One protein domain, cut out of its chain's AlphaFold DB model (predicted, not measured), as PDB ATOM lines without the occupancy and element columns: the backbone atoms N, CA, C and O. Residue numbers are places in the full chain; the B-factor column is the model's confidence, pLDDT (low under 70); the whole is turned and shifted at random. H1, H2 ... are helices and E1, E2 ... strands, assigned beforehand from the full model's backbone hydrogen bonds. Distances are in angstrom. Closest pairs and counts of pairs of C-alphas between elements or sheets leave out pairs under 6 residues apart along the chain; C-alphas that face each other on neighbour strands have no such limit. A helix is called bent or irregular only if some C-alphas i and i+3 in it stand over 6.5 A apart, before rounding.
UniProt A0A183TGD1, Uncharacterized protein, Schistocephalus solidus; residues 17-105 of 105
ATOM      1  N   SER A  17      16.587 -37.770  -7.707       92.06
ATOM      2  CA  SER A  17      16.744 -38.510  -8.961       92.06
ATOM      3  C   SER A  17      17.177 -39.958  -8.692       92.06
ATOM      4  O   SER A  17      18.025 -40.187  -7.829       92.06
ATOM      5  N   PRO A  18      16.699 -40.953  -9.467       87.69
ATOM      6  CA  PRO A  18      17.227 -42.318  -9.403       87.69
ATOM      7  C   PRO A  18      18.719 -42.421  -9.743       87.69
ATOM      8  O   PRO A  18      19.345 -43.419  -9.399       87.69
ATOM      9  N   LEU A  19      19.277 -41.407 -10.407       91.38
ATOM     10  CA  LEU A  19      20.675 -41.356 -10.838       91.38
ATOM     11  C   LEU A  19      21.562 -40.523  -9.900       91.38
ATOM     12  O   LEU A  19      22.670 -40.155 -10.284       91.38
ATOM     13  N   GLN A  20      21.077 -40.174  -8.705       91.88
ATOM     14  CA  GLN A  20      21.864 -39.376  -7.769       91.88
ATOM     15  C   GLN A  20      23.129 -40.091  -7.293       91.88
ATOM     16  O   GLN A  20      23.127 -41.295  -7.028       91.88
ATOM     17  N   THR A  21      24.204 -39.317  -7.157       92.69
ATOM     18  CA  THR A  21      25.468 -39.775  -6.574       92.69
ATOM     19  C   THR A  21      25.413 -39.763  -5.044       92.69
ATOM     20  O   THR A  21      24.550 -39.129  -4.434       92.69
ATOM     21  N   SER A  22      26.383 -40.422  -4.404       90.38
ATOM     22  CA  SER A  22      26.531 -40.406  -2.941       90.38
ATOM     23  C   SER A  22      26.682 -38.998  -2.363       90.38
ATOM     24  O   SER A  22      26.184 -38.733  -1.270       90.38
ATOM     25  N   ASP A  23      27.345 -38.099  -3.089       93.69
ATOM     26  CA  ASP A  23      27.601 -36.733  -2.629       93.69
ATOM     27  C   ASP A  23      26.326 -35.893  -2.695       93.69
ATOM     28  O   ASP A  23      25.997 -35.175  -1.754       93.69
ATOM     29  N   GLN A  24      25.540 -36.053  -3.764       94.69
ATOM     30  CA  GLN A  24      24.229 -35.415  -3.877       94.69
ATOM     31  C   GLN A  24      23.258 -35.938  -2.807       94.69
ATOM     32  O   GLN A  24      22.488 -35.169  -2.236       94.69
ATOM     33  N   ASP A  25      23.317 -37.233  -2.494       93.56
ATOM     34  CA  ASP A  25      22.555 -37.844  -1.400       93.56
ATOM     35  C   ASP A  25      22.951 -37.287  -0.024       93.56
ATOM     36  O   ASP A  25      22.093 -37.074   0.840       93.56
ATOM     37  N   LEU A  26      24.243 -37.028   0.187       92.69
ATOM     38  CA  LEU A  26      24.746 -36.394   1.403       92.69
ATOM     39  C   LEU A  26      24.274 -34.940   1.521       92.69
ATOM     40  O   LEU A  26      23.843 -34.535   2.603       92.69
ATOM     41  N   ILE A  27      24.316 -34.181   0.424       93.75
ATOM     42  CA  ILE A  27      23.832 -32.796   0.382       93.75
ATOM     43  C   ILE A  27      22.340 -32.760   0.713       93.75
ATOM     44  O   ILE A  27      21.947 -32.059   1.643       93.75
ATOM     45  N   LEU A  28      21.520 -33.580   0.043       92.50
ATOM     46  CA  LEU A  28      20.078 -33.644   0.293       92.50
ATOM     47  C   LEU A  28      19.773 -33.923   1.772       92.50
ATOM     48  O   LEU A  28      18.978 -33.218   2.385       92.50
ATOM     49  N   ARG A  29      20.433 -34.919   2.374       89.88
ATOM     50  CA  ARG A  29      20.241 -35.236   3.800       89.88
ATOM     51  C   ARG A  29      20.710 -34.118   4.726       89.88
ATOM     52  O   ARG A  29      20.125 -33.941   5.791       89.88
ATOM     53  N   THR A  30      21.766 -33.402   4.361       90.81
ATOM     54  CA  THR A  30      22.259 -32.262   5.141       90.81
ATOM     55  C   THR A  30      21.239 -31.127   5.141       90.81
ATOM     56  O   THR A  30      20.915 -30.615   6.210       90.81
ATOM     57  N   GLU A  31      20.669 -30.787   3.983       90.19
ATOM     58  CA  GLU A  31      19.638 -29.746   3.882       90.19
ATOM     59  C   GLU A  31      18.356 -30.139   4.627       90.19
ATOM     60  O   GLU A  31      17.869 -29.371   5.456       90.19
ATOM     61  N   LEU A  32      17.888 -31.383   4.464       87.25
ATOM     62  CA  LEU A  32      16.747 -31.899   5.233       87.25
ATOM     63  C   LEU A  32      16.981 -31.820   6.749       87.25
ATOM     64  O   LEU A  32      16.049 -31.549   7.498       87.25
ATOM     65  N   ASN A  33      18.213 -32.054   7.217       85.50
ATOM     66  CA  ASN A  33      18.548 -31.949   8.638       85.50
ATOM     67  C   ASN A  33      18.530 -30.511   9.147       85.50
ATOM     68  O   ASN A  33      17.954 -30.277  10.205       85.50
ATOM     69  N   LYS A  34      19.130 -29.573   8.403       85.38
ATOM     70  CA  LYS A  34      19.141 -28.149   8.765       85.38
ATOM     71  C   LYS A  34      17.726 -27.618   8.923       85.38
ATOM     72  O   LYS A  34      17.407 -26.947   9.897       85.38
ATOM     73  N   ASP A  35      16.859 -27.936   7.971       77.69
ATOM     74  CA  ASP A  35      15.494 -27.440   8.025       77.69
ATOM     75  C   ASP A  35      14.646 -28.148   9.074       77.69
ATOM     76  O   ASP A  35      13.747 -27.544   9.647       77.69
ATOM     77  N   ASN A  36      14.965 -29.398   9.386       70.81
ATOM     78  CA  ASN A  36      14.341 -30.125  10.477       70.81
ATOM     79  C   ASN A  36      14.679 -29.544  11.873       70.81
ATOM     80  O   ASN A  36      14.083 -29.962  12.863       70.81
ATOM     81  N   GLU A  37      15.603 -28.590  11.999       74.44
ATOM     82  CA  GLU A  37      15.790 -27.818  13.241       74.44
ATOM     83  C   GLU A  37      14.744 -26.703  13.418       74.44
ATOM     84  O   GLU A  37      14.629 -26.136  14.505       74.44
ATOM     85  N   LYS A  38      13.953 -26.398  12.383       76.06
ATOM     86  CA  LYS A  38      12.866 -25.415  12.447       76.06
ATOM     87  C   LYS A  38      11.592 -26.062  13.007       76.06
ATOM     88  O   LYS A  38      11.326 -27.242  12.776       76.06
ATOM     89  N   ASN A  39      10.793 -25.268  13.718       76.31
ATOM     90  CA  ASN A  39       9.425 -25.642  14.092       76.31
ATOM     91  C   ASN A  39       8.486 -25.449  12.890       76.31
ATOM     92  O   ASN A  39       8.800 -24.661  11.993       76.31
ATOM     93  N   ASP A  40       7.338 -26.131  12.894       84.62
ATOM     94  CA  ASP A  40       6.286 -25.987  11.879       84.62
ATOM     95  C   ASP A  40       6.808 -26.206  10.432       84.62
ATOM     96  O   ASP A  40       6.751 -25.321   9.566       84.62
ATOM     97  N   VAL A  41       7.351 -27.403  10.159       85.75
ATOM     98  CA  VAL A  41       7.900 -27.784   8.839       85.75
ATOM     99  C   VAL A  41       7.076 -28.894   8.195       85.75
ATOM    100  O   VAL A  41       6.782 -29.921   8.807       85.75
ATOM    101  N   PHE A  42       6.760 -28.703   6.916       86.75
ATOM    102  CA  PHE A  42       6.118 -29.678   6.048       86.75
ATOM    103  C   PHE A  42       7.058 -30.061   4.908       86.75
ATOM    104  O   PHE A  42       7.379 -29.235   4.056       86.75
ATOM    105  N   ILE A  43       7.496 -31.315   4.877       86.88
ATOM    106  CA  ILE A  43       8.374 -31.836   3.828       86.88
ATOM    107  C   ILE A  43       7.557 -32.757   2.938       86.88
ATOM    108  O   ILE A  43       6.987 -33.738   3.406       86.88
ATOM    109  N   VAL A  44       7.532 -32.461   1.646       88.38
ATOM    110  CA  VAL A  44       6.927 -33.309   0.623       88.38
ATOM    111  C   VAL A  44       7.953 -33.598  -0.454       88.38
ATOM    112  O   VAL A  44       8.687 -32.712  -0.886       88.38
ATOM    113  N   GLY A  45       8.037 -34.839  -0.913       89.06
ATOM    114  CA  GLY A  45       8.975 -35.120  -1.982       89.06
ATOM    115  C   GLY A  45       8.987 -36.534  -2.505       89.06
ATOM    116  O   GLY A  45       8.524 -37.464  -1.854       89.06
ATOM    117  N   HIS A  46       9.582 -36.674  -3.685       90.00
ATOM    118  CA  HIS A  46       9.853 -37.952  -4.321       90.00
ATOM    119  C   HIS A  46      11.288 -38.364  -4.013       90.00
ATOM    120  O   HIS A  46      12.223 -37.824  -4.598       90.00
ATOM    121  N   PHE A  47      11.488 -39.312  -3.103       89.12
ATOM    122  CA  PHE A  47      12.830 -39.693  -2.654       89.12
ATOM    123  C   PHE A  47      13.418 -40.876  -3.424       89.12
ATOM    124  O   PHE A  47      14.598 -41.175  -3.264       89.12
ATOM    125  N   ASN A  48      12.625 -41.556  -4.260       89.81
ATOM    126  CA  ASN A  48      13.066 -42.709  -5.053       89.81
ATOM    127  C   ASN A  48      13.962 -43.667  -4.231       89.81
ATOM    128  O   ASN A  48      15.134 -43.890  -4.549       89.81
ATOM    129  N   ALA A  49      13.415 -44.173  -3.125       88.31
ATOM    130  CA  ALA A  49      14.101 -45.061  -2.190       88.31
ATOM    131  C   ALA A  49      13.468 -46.465  -2.232       88.31
ATOM    132  O   ALA A  49      12.723 -46.825  -1.324       88.31
ATOM    133  N   PRO A  50      13.695 -47.240  -3.311       86.25
ATOM    134  CA  PRO A  50      12.954 -48.473  -3.574       86.25
ATOM    135  C   PRO A  50      13.252 -49.621  -2.622       86.25
ATOM    136  O   PRO A  50      12.417 -50.507  -2.489       86.25
ATOM    137  N   ASP A  51      14.397 -49.601  -1.945       89.06
ATOM    138  CA  ASP A  51      14.759 -50.688  -1.034       89.06
ATOM    139  C   ASP A  51      14.175 -50.483   0.366       89.06
ATOM    140  O   ASP A  51      14.474 -51.281   1.252       89.06
ATOM    141  N   ILE A  52      13.405 -49.407   0.588       87.62
ATOM    142  CA  ILE A  52      12.708 -49.147   1.847       87.62
ATOM    143  C   ILE A  52      11.261 -49.618   1.722       87.62
ATOM    144  O   ILE A  52      10.489 -49.101   0.912       87.62
ATOM    145  N   ASP A  53      10.873 -50.541   2.594       85.56
ATOM    146  CA  ASP A  53       9.474 -50.791   2.890       85.56
ATOM    147  C   ASP A  53       9.012 -49.808   3.968       85.56
ATOM    148  O   ASP A  53       9.231 -49.996   5.169       85.56
ATOM    149  N   TRP A  54       8.363 -48.739   3.520       81.94
ATOM    150  CA  TRP A  54       7.853 -47.685   4.387       81.94
ATOM    151  C   TRP A  54       6.636 -48.085   5.229       81.94
ATOM    152  O   TRP A  54       6.273 -47.345   6.141       81.94
ATOM    153  N   LYS A  55       5.993 -49.229   4.949       79.50
ATOM    154  CA  LYS A  55       4.865 -49.713   5.761       79.50
ATOM    155  C   LYS A  55       5.345 -50.309   7.075       79.50
ATOM    156  O   LYS A  55       4.705 -50.123   8.104       79.50
ATOM    157  N   ILE A  56       6.458 -51.033   7.021       84.88
ATOM    158  CA  ILE A  56       7.052 -51.713   8.179       84.88
ATOM    159  C   ILE A  56       8.369 -51.077   8.631       84.88
ATOM    160  O   ILE A  56       8.999 -51.589   9.548       84.88
ATOM    161  N   TRP A  57       8.778 -49.970   8.003       85.25
ATOM    162  CA  TRP A  57      10.006 -49.234   8.313       85.25
ATOM    163  C   TRP A  57      11.261 -50.116   8.279       85.25
ATOM    164  O   TRP A  57      12.096 -50.079   9.181       85.25
ATOM    165  N   THR A  58      11.412 -50.909   7.216       88.12
ATOM    166  CA  THR A  58      12.603 -51.749   7.009       88.12
ATOM    167  C   THR A  58      13.253 -51.458   5.666       88.12
ATOM    168  O   THR A  58      12.601 -50.973   4.746       88.12
ATOM    169  N   ALA A  59      14.553 -51.732   5.543       88.50
ATOM    170  CA  ALA A  59      15.250 -51.610   4.273       88.50
ATOM    171  C   ALA A  59      16.220 -52.766   4.051       88.50
ATOM    172  O   ALA A  59      17.010 -53.098   4.933       88.50
ATOM    173  N   GLN A  60      16.225 -53.311   2.834       85.25
ATOM    174  CA  GLN A  60      17.220 -54.288   2.376       85.25
ATOM    175  C   GLN A  60      18.448 -53.564   1.802       85.25
ATOM    176  O   GLN A  60      18.901 -53.833   0.692       85.25
ATOM    177  N   ALA A  61      18.963 -52.576   2.538       85.25
ATOM    178  CA  ALA A  61      20.050 -51.711   2.097       85.25
ATOM    179  C   ALA A  61      21.214 -51.732   3.092       85.25
ATOM    180  O   ALA A  61      21.019 -51.690   4.308       85.25
ATOM    181  N   THR A  62      22.444 -51.749   2.569       88.38
ATOM    182  CA  THR A  62      23.655 -51.700   3.398       88.38
ATOM    183  C   THR A  62      23.809 -50.336   4.090       88.38
ATOM    184  O   THR A  62      23.379 -49.323   3.528       88.38
ATOM    185  N   PRO A  63      24.480 -50.255   5.262       87.12
ATOM    186  CA  PRO A  63      24.560 -49.028   6.068       87.12
ATOM    187  C   PRO A  63      25.064 -47.767   5.347       87.12
ATOM    188  O   PRO A  63      24.727 -46.642   5.710       87.12
ATOM    189  N   GLY A  64      25.863 -47.928   4.290       86.00
ATOM    190  CA  GLY A  64      26.386 -46.809   3.503       86.00
ATOM    191  C   GLY A  64      25.389 -46.182   2.522       86.00
ATOM    192  O   GLY A  64      25.607 -45.042   2.100       86.00
ATOM    193  N   LYS A  65      24.320 -46.896   2.152       90.62
ATOM    194  CA  LYS A  65      23.384 -46.505   1.086       90.62
ATOM    195  C   LYS A  65      22.369 -45.473   1.570       90.62
ATOM    196  O   LYS A  65      21.997 -45.450   2.742       90.62
ATOM    197  N   PHE A  66      21.884 -44.654   0.636       91.12
ATOM    198  CA  PHE A  66      20.859 -43.645   0.907       91.12
ATOM    199  C   PHE A  66      19.641 -44.239   1.608       91.12
ATOM    200  O   PHE A  66      19.224 -43.707   2.626       91.12
ATOM    201  N   ASN A  67      19.145 -45.380   1.128       90.75
ATOM    202  CA  ASN A  67      17.943 -46.013   1.662       90.75
ATOM    203  C   ASN A  67      18.083 -46.353   3.157       90.75
ATOM    204  O   ASN A  67      17.230 -45.993   3.961       90.75
ATOM    205  N   HIS A  68      19.211 -46.943   3.560       91.50
ATOM    206  CA  HIS A  68      19.484 -47.230   4.969       91.50
ATOM    207  C   HIS A  68      19.607 -45.948   5.804       91.50
ATOM    208  O   HIS A  68      18.985 -45.811   6.853       91.50
ATOM    209  N   LYS A  69      20.385 -44.977   5.320       90.94
ATOM    210  CA  LYS A  69      20.622 -43.705   6.021       90.94
ATOM    211  C   LYS A  69      19.365 -42.849   6.149       90.94
ATOM    212  O   LYS A  69      19.227 -42.099   7.114       90.94
ATOM    213  N   MET A  70      18.486 -42.922   5.158       89.06
ATOM    214  CA  MET A  70      17.193 -42.263   5.167       89.06
ATOM    215  C   MET A  70      16.260 -42.960   6.153       89.06
ATOM    216  O   MET A  70      15.643 -42.284   6.966       89.06
ATOM    217  N   LEU A  71      16.224 -44.296   6.151       88.94
ATOM    218  CA  LEU A  71      15.439 -45.068   7.108       88.94
ATOM    219  C   LEU A  71      15.883 -44.845   8.560       88.94
ATOM    220  O   LEU A  71      15.042 -44.851   9.440       88.94
ATOM    221  N   GLN A  72      17.170 -44.620   8.827       88.31
ATOM    222  CA  GLN A  72      17.637 -44.258  10.172       88.31
ATOM    223  C   GLN A  72      17.227 -42.838  10.575       88.31
ATOM    224  O   GLN A  72      16.887 -42.591  11.722       88.31
ATOM    225  N   TRP A  73      17.272 -41.895   9.634       85.50
ATOM    226  CA  TRP A  73      16.936 -40.495   9.895       85.50
ATOM    227  C   TRP A  73      15.432 -40.275  10.091       85.50
ATOM    228  O   TRP A  73      15.011 -39.437  10.882       85.50
ATOM    229  N   ALA A  74      14.625 -41.015   9.341       81.81
ATOM    230  CA  ALA A  74      13.209 -40.764   9.176       81.81
ATOM    231  C   ALA A  74      12.381 -40.975  10.478       81.81
ATOM    232  O   ALA A  74      11.698 -40.044  10.895       81.81
ATOM    233  N   PRO A  75      12.462 -42.100  11.208       77.06
ATOM    234  CA  PRO A  75      11.696 -42.308  12.441       77.06
ATOM    235  C   PRO A  75      11.964 -41.258  13.524       77.06
ATOM    236  O   PRO A  75      11.039 -40.824  14.204       77.06
ATOM    237  N   ASP A  76      13.213 -40.806  13.653       72.75
ATOM    238  CA  ASP A  76      13.605 -39.837  14.683       72.75
ATOM    239  C   ASP A  76      13.021 -38.443  14.436       72.75
ATOM    240  O   ASP A  76      12.899 -37.637  15.364       72.75
ATOM    241  N   LYS A  77      12.746 -38.108  13.171       70.75
ATOM    242  CA  LYS A  77      12.443 -36.735  12.745       70.75
ATOM    243  C   LYS A  77      11.017 -36.540  12.247       70.75
ATOM    244  O   LYS A  77      10.569 -35.399  12.152       70.75
ATOM    245  N   LEU A  78      10.304 -37.617  11.943       68.81
ATOM    246  CA  LEU A  78       9.034 -37.552  11.230       68.81
ATOM    247  C   LEU A  78       7.909 -38.043  12.139       68.81
ATOM    248  O   LEU A  78       7.881 -39.206  12.530       68.81
ATOM    249  N   ARG A  79       6.958 -37.158  12.466       64.69
ATOM    250  CA  ARG A  79       5.802 -37.518  13.308       64.69
ATOM    251  C   ARG A  79       4.750 -38.333  12.562       64.69
ATOM    252  O   ARG A  79       4.102 -39.190  13.155       64.69
ATOM    253  N   CYS A  80       4.574 -38.076  11.270       60.62
ATOM    254  CA  CYS A  80       3.604 -38.784  10.447       60.62
ATOM    255  C   CYS A  80       4.203 -39.100   9.082       60.62
ATOM    256  O   CYS A  80       4.583 -38.194   8.343       60.62
ATOM    257  N   HIS A  81       4.244 -40.384   8.737       63.38
ATOM    258  CA  HIS A  81       4.358 -40.809   7.352       63.38
ATOM    259  C   HIS A  81       2.940 -40.998   6.809       63.38
ATOM    260  O   HIS A  81       2.254 -41.959   7.147       63.38
ATOM    261  N   ASN A  82       2.478 -40.041   6.005       61.25
ATOM    262  CA  ASN A  82       1.091 -40.027   5.526       61.25
ATOM    263  C   ASN A  82       0.863 -40.893   4.275       61.25
ATOM    264  O   ASN A  82      -0.234 -40.894   3.717       61.25
ATOM    265  N   VAL A  83       1.878 -41.637   3.821       64.50
ATOM    266  CA  VAL A  83       1.836 -42.392   2.567       64.50
ATOM    267  C   VAL A  83       2.000 -43.889   2.839       64.50
ATOM    268  O   VAL A  83       3.039 -44.498   2.625       64.50
ATOM    269  N   ASN A  84       0.927 -44.519   3.312       66.38
ATOM    270  CA  ASN A  84       0.917 -45.957   3.626       66.38
ATOM    271  C   ASN A  84       0.483 -46.842   2.441       66.38
ATOM    272  O   ASN A  84       0.204 -48.033   2.599       66.38
ATOM    273  N   PHE A  85       0.412 -46.272   1.240       69.56
ATOM    274  CA  PHE A  85      -0.001 -46.951   0.016       69.56
ATOM    275  C   PHE A  85       0.973 -46.636  -1.120       69.56
ATOM    276  O   PHE A  85       1.672 -45.629  -1.094       69.56
ATOM    277  N   GLY A  86       1.048 -47.516  -2.121       73.56
ATOM    278  CA  GLY A  86       1.930 -47.280  -3.260       73.56
ATOM    279  C   GLY A  86       1.461 -46.075  -4.064       73.56
ATOM    280  O   GLY A  86       0.362 -46.090  -4.617       73.56
ATOM    281  N   THR A  87       2.297 -45.047  -4.143       77.62
ATOM    282  CA  THR A  87       2.030 -43.818  -4.899       77.62
ATOM    283  C   THR A  87       2.366 -43.949  -6.372       77.62
ATOM    284  O   THR A  87       1.926 -43.141  -7.187       77.62
ATOM    285  N   ARG A  88       3.113 -44.996  -6.740       78.38
ATOM    286  CA  ARG A  88       3.500 -45.261  -8.120       78.38
ATOM    287  C   ARG A  88       3.205 -46.700  -8.522       78.38
ATOM    288  O   ARG A  88       3.716 -47.644  -7.922       78.38
ATOM    289  N   LYS A  89       2.455 -46.851  -9.615       78.12
ATOM    290  CA  LYS A  89       2.263 -48.113 -10.340       78.12
ATOM    291  C   LYS A  89       2.850 -47.966 -11.741       78.12
ATOM    292  O   LYS A  89       2.502 -47.026 -12.451       78.12
ATOM    293  N   ARG A  90       3.742 -48.875 -12.137       81.81
ATOM    294  CA  ARG A  90       4.141 -49.048 -13.543       81.81
ATOM    295  C   ARG A  90       3.616 -50.390 -14.038       81.81
ATOM    296  O   ARG A  90       3.383 -51.294 -13.235       81.81
ATOM    297  N   GLU A  91       3.417 -50.509 -15.343       85.62
ATOM    298  CA  GLU A  91       3.013 -51.774 -15.952       85.62
ATOM    299  C   GLU A  91       4.047 -52.868 -15.637       85.62
ATOM    300  O   GLU A  91       5.253 -52.636 -15.715       85.62
ATOM    301  N   GLY A  92       3.571 -54.027 -15.178       82.44
ATOM    302  CA  GLY A  92       4.424 -55.147 -14.770       82.44
ATOM    303  C   GLY A  92       5.191 -54.971 -13.450       82.44
ATOM    304  O   GLY A  92       5.965 -55.855 -13.097       82.44
ATOM    305  N   GLN A  93       4.998 -53.877 -12.702       77.12
ATOM    306  CA  GLN A  93       5.681 -53.644 -11.422       77.12
ATOM    307  C   GLN A  93       4.728 -53.680 -10.227       77.12
ATOM    308  O   GLN A  93       3.557 -53.302 -10.321       77.12
ATOM    309  N   GLN A  94       5.261 -54.090  -9.073       75.75
ATOM    310  CA  GLN A  94       4.577 -53.899  -7.798       75.75
ATOM    311  C   GLN A  94       4.414 -52.404  -7.483       75.75
ATOM    312  O   GLN A  94       5.156 -51.544  -7.964       75.75
ATOM    313  N   LEU A  95       3.392 -52.110  -6.682       79.88
ATOM    314  CA  LEU A  95       3.116 -50.774  -6.172       79.88
ATOM    315  C   LEU A  95       4.256 -50.323  -5.259       79.88
ATOM    316  O   LEU A  95       4.515 -50.963  -4.243       79.88
ATOM    317  N   ASN A  96       4.881 -49.199  -5.597       75.44
ATOM    318  CA  ASN A  96       5.988 -48.638  -4.832       75.44
ATOM    319  C   ASN A  96       5.572 -47.339  -4.138       75.44
ATOM    320  O   ASN A  96       4.807 -46.546  -4.692       75.44
ATOM    321  N   CYS A  97       6.110 -47.116  -2.942       82.44
ATOM    322  CA  CYS A  97       5.975 -45.869  -2.198       82.44
ATOM    323  C   CYS A  97       7.285 -45.084  -2.316       82.44
ATOM    324  O   CYS A  97       8.276 -45.412  -1.666       82.44
ATOM    325  N   PHE A  98       7.310 -44.087  -3.202       82.94
ATOM    326  CA  PHE A  98       8.485 -43.223  -3.406       82.94
ATOM    327  C   PHE A  98       8.260 -41.794  -2.938       82.94
ATOM    328  O   PHE A  98       9.232 -41.064  -2.731       82.94
ATOM    329  N   ASP A  99       6.997 -41.408  -2.814       83.69
ATOM    330  CA  ASP A  99       6.602 -40.083  -2.385       83.69
ATOM    331  C   ASP A  99       6.374 -40.123  -0.889       83.69
ATOM    332  O   ASP A  99       5.683 -41.006  -0.383       83.69
ATOM    333  N   LEU A 100       6.982 -39.180  -0.189       82.00
ATOM    334  CA  LEU A 100       6.902 -39.093   1.250       82.00
ATOM    335  C   LEU A 100       6.397 -37.711   1.632       82.00
ATOM    336  O   LEU A 100       6.774 -36.701   1.034       82.00
ATOM    337  N   ILE A 101       5.526 -37.696   2.633       81.06
ATOM    338  CA  ILE A 101       4.971 -36.488   3.226       81.06
ATOM    339  C   ILE A 101       5.215 -36.573   4.718       81.06
ATOM    340  O   ILE A 101       4.822 -37.562   5.342       81.06
ATOM    341  N   PHE A 102       5.814 -35.521   5.260       79.50
ATOM    342  CA  PHE A 102       6.208 -35.444   6.651       79.50
ATOM    343  C   PHE A 102       5.851 -34.097   7.258       79.50
ATOM    344  O   PHE A 102       6.032 -33.049   6.639       79.50
ATOM    345  N   THR A 103       5.386 -34.142   8.500       77.31
ATOM    346  CA  THR A 103       5.134 -32.973   9.337       77.31
ATOM    347  C   THR A 103       6.022 -33.021  10.568       77.31
ATOM    348  O   THR A 103       6.273 -34.091  11.138       77.31
ATOM    349  N   ARG A 104       6.458 -31.840  10.994       72.25
ATOM    350  CA  ARG A 104       7.057 -31.618  12.299       72.25
ATOM    351  C   ARG A 104       6.359 -30.449  12.983       72.25
ATOM    352  O   ARG A 104       6.225 -29.387  12.377       72.25
ATOM    353  N   ASP A 105       5.964 -30.688  14.229       60.62
ATOM    354  CA  ASP A 105       5.423 -29.680  15.145       60.62
ATOM    355  C   ASP A 105       6.552 -29.046  15.967       60.62
ATOM    356  O   ASP A 105       7.481 -29.801  16.359       60.62
TER     357      ASP A 105
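What this domain is: This is residues 17 to 105 of the 105 residues of an uncharacterized protein of Schistocephalus solidus (UniProt A0A183TGD1). Two helices, H1 and H2, run side by side, with an antiparallel ribbon of E1 and E2 beside them; the H2 to E2 link reaches out at one end near Gly 92. The 89 printed residues include two named helices and two named strands, ordered H1, E1, H2, E2, of mixed class, with under half in named elements. The whole is compact, radius of gyration of the C-alphas 13.0 A, and only just elongated, spanning 41 by 27 by 20 A.

How they stand to each other: H1, residues 22 to 35, has every O i to N i+4 pair within hydrogen-bond range. E1, residues 41 to 46, follows a tight link; the closest C-alphas of H1 and E1, Asp 35 and Val 41, are 7.6 A apart. H2, residues 66 to 77, only just irregular with C-alphas 72 and 75 6.7 A apart, has 6 of 8 such pairs. H1 and H2 only just touch, with 3 pairs of C-alphas within 8 A, closest Asp 25 and Phe 66 at 6.5 A, through residues 66 to 70 of H2 alone; they run the same way at a shallow tilt of 9 degrees. E2, residues 99 to 104, is the antiparallel neighbour of E1 at 171 degrees, with N 43 and O 102 2.9 A apart, within hydrogen-bond range. H1 and E2 are apart.

Where its parts are: First to last C-alpha, H1 measures 20.3 A, E1 16.7 A, H2 16.1 A and E2 17.0 A. C-alpha 22 is at (26.531, -40.406, -2.941) and C-alpha 104 at (7.057, -31.618, 12.299).

The domain as a whole: The C-alphas of Asn 39 and Gly 92, the two farthest apart, are 41.6 A apart. The printed part has no cut. The links E1 to H2 and H2 to E2 are long. Residues 78 to 85 and 105 have pLDDT under 70.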